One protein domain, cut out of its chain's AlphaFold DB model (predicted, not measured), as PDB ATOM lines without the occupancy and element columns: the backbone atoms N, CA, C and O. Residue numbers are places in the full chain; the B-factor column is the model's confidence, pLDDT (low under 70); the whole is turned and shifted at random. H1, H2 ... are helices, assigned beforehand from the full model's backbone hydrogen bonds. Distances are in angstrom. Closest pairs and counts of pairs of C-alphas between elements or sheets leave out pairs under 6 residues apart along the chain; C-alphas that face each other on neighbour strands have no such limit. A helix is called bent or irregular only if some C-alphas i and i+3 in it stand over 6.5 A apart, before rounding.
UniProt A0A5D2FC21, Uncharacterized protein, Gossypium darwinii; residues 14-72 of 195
ATOM      1  N   LYS A  14      38.966 143.722  43.973       95.06
ATOM      2  CA  LYS A  14      39.364 142.321  43.780       95.06
ATOM      3  C   LYS A  14      39.662 142.034  42.305       95.06
ATOM      4  O   LYS A  14      39.224 142.753  41.409       95.06
ATOM      5  N   LYS A  15      40.396 140.946  42.052       93.88
ATOM      6  CA  LYS A  15      40.671 140.472  40.691       93.88
ATOM      7  C   LYS A  15      39.360 140.085  40.001       93.88
ATOM      8  O   LYS A  15      38.570 139.322  40.550       93.88
ATOM      9  N   LEU A  16      39.159 140.604  38.793       94.44
ATOM     10  CA  LEU A  16      38.050 140.226  37.926       94.44
ATOM     11  C   LEU A  16      38.272 138.818  37.360       94.44
ATOM     12  O   LEU A  16      39.407 138.429  37.074       94.44
ATOM     13  N   ASN A  17      37.192 138.065  37.167       95.06
ATOM     14  CA  ASN A  17      37.263 136.794  36.447       95.06
ATOM     15  C   ASN A  17      37.460 137.022  34.932       95.06
ATOM     16  O   ASN A  17      37.294 138.134  34.430       95.06
ATOM     17  N   GLU A  18      37.811 135.974  34.185       93.75
ATOM     18  CA  GLU A  18      38.131 136.083  32.752       93.75
ATOM     19  C   GLU A  18      36.994 136.686  31.919       93.75
ATOM     20  O   GLU A  18      37.230 137.512  31.034       93.75
ATOM     21  N   GLN A  19      35.747 136.327  32.231       95.62
ATOM     22  CA  GLN A  19      34.576 136.860  31.544       95.62
ATOM     23  C   GLN A  19      34.412 138.362  31.810       95.62
ATOM     24  O   GLN A  19      34.171 139.129  30.878       95.62
ATOM     25  N   GLN A  20      34.588 138.796  33.058       94.69
ATOM     26  CA  GLN A  20      34.545 140.204  33.449       94.69
ATOM     27  C   GLN A  20      35.678 141.003  32.795       94.69
ATOM     28  O   GLN A  20      35.420 142.083  32.267       94.69
ATOM     29  N   VAL A  21      36.903 140.464  32.748       94.88
ATOM     30  CA  VAL A  21      38.034 141.089  32.040       94.88
ATOM     31  C   VAL A  21      37.723 141.232  30.552       94.88
ATOM     32  O   VAL A  21      37.899 142.310  29.988       94.88
ATOM     33  N   ARG A  22      37.201 140.184  29.905       94.12
ATOM     34  CA  ARG A  22      36.831 140.227  28.482       94.12
ATOM     35  C   ARG A  22      35.750 141.269  28.201       94.12
ATOM     36  O   ARG A  22      35.848 141.986  27.206       94.12
ATOM     37  N   SER A  23      34.737 141.364  29.060       95.12
ATOM     38  CA  SER A  23      33.685 142.380  28.955       95.12
ATOM     39  C   SER A  23      34.240 143.790  29.147       95.12
ATOM     40  O   SER A  23      33.931 144.673  28.351       95.12
ATOM     41  N   LEU A  24      35.121 143.989  30.133       95.00
ATOM     42  CA  LEU A  24      35.788 145.269  30.365       95.00
ATOM     43  C   LEU A  24      36.639 145.682  29.158       95.00
ATOM     44  O   LEU A  24      36.529 146.813  28.692       95.00
ATOM     45  N   LEU A  25      37.444 144.770  28.606       94.69
ATOM     46  CA  LEU A  25      38.252 145.031  27.412       94.69
ATOM     47  C   LEU A  25      37.374 145.396  26.213       94.69
ATOM     48  O   LEU A  25      37.659 146.367  25.522       94.69
ATOM     49  N   ARG A  26      36.268 144.677  25.984       92.31
ATOM     50  CA  ARG A  26      35.317 145.017  24.910       92.31
ATOM     51  C   ARG A  26      34.706 146.405  25.086       92.31
ATOM     52  O   ARG A  26      34.508 147.095  24.095       92.31
ATOM     53  N   ALA A  27      34.408 146.797  26.322       90.19
ATOM     54  CA  ALA A  27      33.820 148.097  26.621       90.19
ATOM     55  C   ALA A  27      34.831 149.255  26.528       90.19
ATOM     56  O   ALA A  27      34.447 150.378  26.210       90.19
ATOM     57  N   THR A  28      36.114 149.004  26.805       92.38
ATOM     58  CA  THR A  28      37.133 150.060  26.970       92.38
ATOM     59  C   THR A  28      38.105 150.184  25.796       92.38
ATOM     60  O   THR A  28      38.630 151.272  25.555       92.38
ATOM     61  N   CYS A  29      38.346 149.114  25.033       93.69
ATOM     62  CA  CYS A  29      39.256 149.137  23.889       93.69
ATOM     63  C   CYS A  29      38.626 149.865  22.696       93.69
ATOM     64  O   CYS A  29      37.821 149.306  21.951       93.69
ATOM     65  N   GLN A  30      39.036 151.114  22.488       94.00
ATOM     66  CA  GLN A  30      38.559 151.972  21.406       94.00
ATOM     67  C   GLN A  30      39.663 152.238  20.380       94.00
ATOM     68  O   GLN A  30      40.837 152.367  20.730       94.00
ATOM     69  N   ARG A  31      39.281 152.347  19.100       96.25
ATOM     70  CA  ARG A  31      40.199 152.781  18.036       96.25
ATOM     71  C   ARG A  31      40.647 154.232  18.280       96.25
ATOM     72  O   ARG A  31      39.853 155.002  18.822       96.25
ATOM     73  N   PRO A  32      41.866 154.625  17.856       96.69
ATOM     74  CA  PRO A  32      42.407 155.961  18.121       96.69
ATOM     75  C   PRO A  32      41.460 157.106  17.745       96.69
ATOM     76  O   PRO A  32      41.206 157.967  18.575       96.69
ATOM     77  N   ASN A  33      40.841 157.046  16.564       96.75
ATOM     78  CA  ASN A  33      39.888 158.055  16.093       96.75
ATOM     79  C   ASN A  33      38.634 158.174  16.982       96.75
ATOM     80  O   ASN A  33      38.136 159.268  17.225       96.75
ATOM     81  N   VAL A  34      38.122 157.051  17.497       96.44
ATOM     82  CA  VAL A  34      36.973 157.044  18.419       96.44
ATOM     83  C   VAL A  34      37.377 157.637  19.766       96.44
ATOM     84  O   VAL A  34      36.643 158.435  20.344       96.44
ATOM     85  N   ARG A  35      38.564 157.270  20.256       96.00
ATOM     86  CA  ARG A  35      39.098 157.789  21.516       96.00
ATOM     87  C   ARG A  35      39.337 159.299  21.447       96.00
ATOM     88  O   ARG A  35      38.978 159.997  22.387       96.00
ATOM     89  N   GLU A  36      39.884 159.795  20.343       96.31
ATOM     90  CA  GLU A  36      40.086 161.223  20.078       96.31
ATOM     91  C   GLU A  36      38.765 162.008  20.110       96.31
ATOM     92  O   GLU A  36      38.647 163.018  20.810       96.31
ATOM     93  N   GLY A  37      37.731 161.491  19.435       95.75
ATOM     94  CA  GLY A  37      36.390 162.074  19.468       95.75
ATOM     95  C   GLY A  37      35.783 162.093  20.874       95.75
ATOM     96  O   GLY A  37      35.199 163.097  21.281       95.75
ATOM     97  N   ASN A  38      35.969 161.022  21.655       95.00
ATOM     98  CA  ASN A  38      35.487 160.950  23.037       95.00
ATOM     99  C   ASN A  38      36.180 161.964  23.955       95.00
ATOM    100  O   ASN A  38      35.511 162.589  24.775       95.00
ATOM    101  N   VAL A  39      37.496 162.155  23.807       95.00
ATOM    102  CA  VAL A  39      38.249 163.171  24.559       95.00
ATOM    103  C   VAL A  39      37.755 164.571  24.202       95.00
ATOM    104  O   VAL A  39      37.423 165.345  25.095       95.00
ATOM    105  N   THR A  40      37.618 164.868  22.909       94.38
ATOM    106  CA  THR A  40      37.130 166.173  22.435       94.38
ATOM    107  C   THR A  40      35.726 166.469  22.968       94.38
ATOM    108  O   THR A  40      35.467 167.549  23.497       94.38
ATOM    109  N   LYS A  41      34.825 165.480  22.915       94.81
ATOM    110  CA  LYS A  41      33.470 165.599  23.469       94.81
ATOM    111  C   LYS A  41      33.481 165.815  24.984       94.81
ATOM    112  O   LYS A  41      32.695 166.612  25.482       94.81
ATOM    113  N   MET A  42      34.348 165.123  25.720       93.75
ATOM    114  CA  MET A  42      34.456 165.266  27.176       93.75
ATOM    115  C   MET A  42      34.899 166.678  27.576       93.75
ATOM    116  O   MET A  42      34.293 167.270  28.463       93.75
ATOM    117  N   VAL A  43      35.870 167.260  26.866       91.12
ATOM    118  CA  VAL A  43      36.298 168.652  27.091       91.12
ATOM    119  C   VAL A  43      35.162 169.641  26.806       91.12
ATOM    120  O   VAL A  43      34.955 170.574  27.578       91.12
ATOM    121  N   GLN A  44      34.381 169.414  25.742       88.75
ATOM    122  CA  GLN A  44      33.212 170.243  25.424       88.75
ATOM    123  C   GLN A  44      32.116 170.156  26.494       88.75
ATOM    124  O   GLN A  44      31.562 171.183  26.874       88.75
ATOM    125  N   VAL A  45      31.811 168.949  26.983       90.75
ATOM    126  CA  VAL A  45      30.776 168.723  28.007       90.75
ATOM    127  C   VAL A  45      31.173 169.326  29.352       90.75
ATOM    128  O   VAL A  45      30.327 169.917  30.014       90.75
ATOM    129  N   ASN A  46      32.444 169.212  29.744       87.12
ATOM    130  CA  ASN A  46      32.924 169.769  31.010       87.12
ATOM    131  C   ASN A  46      32.972 171.302  31.005       87.12
ATOM    132  O   ASN A  46      32.931 171.907  32.068       87.12
ATOM    133  N   ASN A  47      33.042 171.928  29.824       82.56
ATOM    134  CA  ASN A  47      32.886 173.369  29.638       82.56
ATOM    135  C   ASN A  47      33.727 174.232  30.606       82.56
ATOM    136  O   ASN A  47      33.235 175.191  31.203       82.56
ATOM    137  N   PHE A  48      35.018 173.905  30.724       80.88
ATOM    138  CA  PHE A  48      35.968 174.535  31.653       80.88
ATOM    139  C   PHE A  48      36.116 176.064  31.509       80.88
ATOM    140  O   PHE A  48      36.681 176.709  32.383       80.88
ATOM    141  N   GLU A  49      35.623 176.657  30.420       69.44
ATOM    142  CA  GLU A  49      35.612 178.112  30.203       69.44
ATOM    143  C   GLU A  49      34.541 178.846  31.025       69.44
ATOM    144  O   GLU A  49      34.649 180.055  31.213       69.44
ATOM    145  N   VAL A  50      33.503 178.145  31.495       69.06
ATOM    146  CA  VAL A  50      32.380 178.738  32.248       69.06
ATOM    147  C   VAL A  50      32.505 178.481  33.754       69.06
ATOM    148  O   VAL A  50      31.804 179.107  34.547       69.06
ATOM    149  N   GLU A  51      33.423 177.609  34.181       67.31
ATOM    150  CA  GLU A  51      33.680 177.386  35.604       67.31
ATOM    151  C   GLU A  51      34.380 178.601  36.229       67.31
ATOM    152  O   GLU A  51      35.574 178.849  36.022       67.31
ATOM    153  N   GLU A  52      33.610 179.363  37.015       60.91
ATOM    154  CA  GLU A  52      34.062 180.594  37.670       60.91
ATOM    155  C   GLU A  52      35.324 180.438  38.534       60.91
ATOM    156  O   GLU A  52      36.175 181.317  38.435       60.91
ATOM    157  N   PRO A  53      35.531 179.369  39.331       67.25
ATOM    158  CA  PRO A  53      36.732 179.276  40.162       67.25
ATOM    159  C   PRO A  53      38.012 179.207  39.318       67.25
ATOM    160  O   PRO A  53      38.966 179.944  39.546       67.25
ATOM    161  N   ILE A  54      38.030 178.371  38.275       70.75
ATOM    162  CA  ILE A  54      39.225 178.144  37.444       70.75
ATOM    163  C   ILE A  54      39.571 179.394  36.627       70.75
ATOM    164  O   ILE A  54      40.734 179.798  36.547       70.75
ATOM    165  N   THR A  55      38.556 180.014  36.031       73.12
ATOM    166  CA  THR A  55      38.748 181.141  35.113       73.12
ATOM    167  C   THR A  55      38.842 182.487  35.826       73.12
ATOM    168  O   THR A  55      39.682 183.299  35.446       73.12
ATOM    169  N   LYS A  56      38.028 182.741  36.863       75.81
ATOM    170  CA  LYS A  56      37.999 184.036  37.567       75.81
ATOM    171  C   LYS A  56      38.947 184.116  38.757       75.81
ATOM    172  O   LYS A  56      39.513 185.180  38.977       75.81
ATOM    173  N   GLU A  57      39.116 183.040  39.525       82.31
ATOM    174  CA  GLU A  57      39.937 183.068  40.746       82.31
ATOM    175  C   GLU A  57      41.413 182.782  40.439       82.31
ATOM    176  O   GLU A  57      42.298 183.491  40.914       82.31
ATOM    177  N   PHE A  58      41.683 181.791  39.579       84.56
ATOM    178  CA  PHE A  58      43.049 181.379  39.222       84.56
ATOM    179  C   PHE A  58      43.559 181.942  37.886       84.56
ATOM    180  O   PHE A  58      44.737 181.772  37.570       84.56
ATOM    181  N   GLY A  59      42.705 182.597  37.090       85.94
ATOM    182  CA  GLY A  59      43.093 183.172  35.795       85.94
ATOM    183  C   GLY A  59      43.576 182.133  34.773       85.94
ATOM    184  O   GLY A  59      44.391 182.450  33.905       85.94
ATOM    185  N   MET A  60      43.130 180.877  34.890       86.31
ATOM    186  CA  MET A  60      43.532 179.788  34.000       86.31
ATOM    187  C   MET A  60      42.556 179.641  32.832       86.31
ATOM    188  O   MET A  60      41.339 179.671  33.007       86.31
ATOM    189  N   HIS A  61      43.095 179.400  31.636       84.50
ATOM    190  CA  HIS A  61      42.309 179.150  30.427       84.50
ATOM    191  C   HIS A  61      42.658 177.786  29.832       84.50
ATOM    192  O   HIS A  61      43.824 177.492  29.563       84.50
ATOM    193  N   VAL A  62      41.637 176.958  29.603       85.88
ATOM    194  CA  VAL A  62      41.778 175.620  29.016       85.88
ATOM    195  C   VAL A  62      41.331 175.671  27.560       85.88
ATOM    196  O   VAL A  62      40.200 176.045  27.272       85.88
ATOM    197  N   ARG A  63      42.216 175.287  26.635       88.44
ATOM    198  CA  ARG A  63      41.882 175.173  25.207       88.44
ATOM    199  C   ARG A  63      41.054 173.915  24.944       88.44
ATOM    200  O   ARG A  63      41.258 172.894  25.599       88.44
ATOM    201  N   LYS A  64      40.144 173.985  23.970       88.12
ATOM    202  CA  LYS A  64      39.270 172.858  23.592       88.12
ATOM    203  C   LYS A  64      39.918 171.934  22.566       88.12
ATOM    204  O   LYS A  64      39.503 170.787  22.416       88.12
ATOM    205  N   GLU A  65      40.918 172.438  21.855       91.50
ATOM    206  CA  GLU A  65      41.646 171.719  20.824       91.50
ATOM    207  C   GLU A  65      42.735 170.832  21.430       91.50
ATOM    208  O   GLU A  65      43.352 171.152  22.449       91.50
ATOM    209  N   LEU A  66      43.016 169.717  20.758       94.25
ATOM    210  CA  LEU A  66      44.152 168.872  21.100       94.25
ATOM    211  C   LEU A  66      45.465 169.606  20.815       94.25
ATOM    212  O   LEU A  66      45.601 170.315  19.817       94.25
ATOM    213  N   ALA A  67      46.451 169.397  21.686       95.00
ATOM    214  CA  ALA A  67      47.788 169.929  21.476       95.00
ATOM    215  C   ALA A  67      48.414 169.306  20.219       95.00
ATOM    216  O   ALA A  67      48.566 168.086  20.128       95.00
ATOM    217  N   LEU A  68      48.792 170.155  19.263       95.94
ATOM    218  CA  LEU A  68      49.539 169.749  18.077       95.94
ATOM    219  C   LEU A  68      51.028 169.688  18.410       95.94
ATOM    220  O   LEU A  68      51.572 170.595  19.038       95.94
ATOM    221  N   ILE A  69      51.670 168.600  17.998       96.31
ATOM    222  CA  ILE A  69      53.086 168.341  18.252       96.31
ATOM    223  C   ILE A  69      53.732 167.946  16.930       96.31
ATOM    224  O   ILE A  69      53.257 167.028  16.257       96.31
ATOM    225  N   ASP A  70      54.840 168.602  16.594       97.25
ATOM    226  CA  ASP A  70      55.662 168.214  15.456       97.25
ATOM    227  C   ASP A  70      56.351 166.882  15.752       97.25
ATOM    228  O   ASP A  70      57.254 166.774  16.587       97.25
ATOM    229  N   ALA A  71      55.898 165.840  15.063       96.19
ATOM    230  CA  ALA A  71      56.421 164.492  15.192       96.19
ATOM    231  C   ALA A  71      57.065 164.031  13.884       96.19
ATOM    232  O   ALA A  71      56.769 164.519  12.794       96.19
ATOM    233  N   ARG A  72      57.942 163.033  13.991       96.75
ATOM    234  CA  ARG A  72      58.590 162.405  12.840       96.75
ATOM    235  C   ARG A  72      58.532 160.893  12.955       96.75
ATOM    236  O   ARG A  72      58.787 160.335  14.020       96.75
TER     237      ARG A  72
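Overview. This is residues 14 to 72 of the 195 residues of an uncharacterized protein of Gossypium darwinii (UniProt A0A5D2FC21). Three helices are strung one after another in an open, bent string, with H1 and H2 set at an angle as the two arms of a wide V and the short H3 beyond the far end of H2. No helix packs on another, and after H3 the tail, residues 58 to 72, folds back toward H2 before its last part, residues 67 to 72, sticks out free. The printed part has 59 residues with three named helices, in the order H1, H2, H3, and no named strand; the class is all helix, with 32 residues in the helices. The whole is extended, with a radius of gyration of the C-alphas of 17.4 A, and flat, spanning 48 by 36 by 17 A.

Along the chain. H1 is residues 18 to 28, 15.2 A from first to last C-alpha, beginning at C-alpha 18 at (38.131, 136.083, 32.752). H2, residues 32 to 46, is the longest helix at 21.1 A, and its C-alpha 32 is at (42.407, 155.961, 18.121). H3, residues 52 to 57, is 7.1 A long and ends at C-alpha 57 at (39.937, 183.068, 40.746).

Arrangement. H1 and H2 are apart, though a tight link of 3 residues joins them. H2 and H3 are apart too, across a tight link of 5 residues. H1 and H3 are apart. In H1, H2 and H3 every O i to N i+4 pair is within hydrogen-bond range. Residues 17 to 23, of which 18 to 23 belong to H1, stand free.

Size, cuts and confidence. The two C-alphas farthest apart, those of Glu 18 and Lys 56, are 48.2 A apart. The printed part has no cut, and no link between helices is long. The mean pLDDT of the printed part is 89.3, and residues 49 to 53, of which 52 to 53 belong to H3, are under 70.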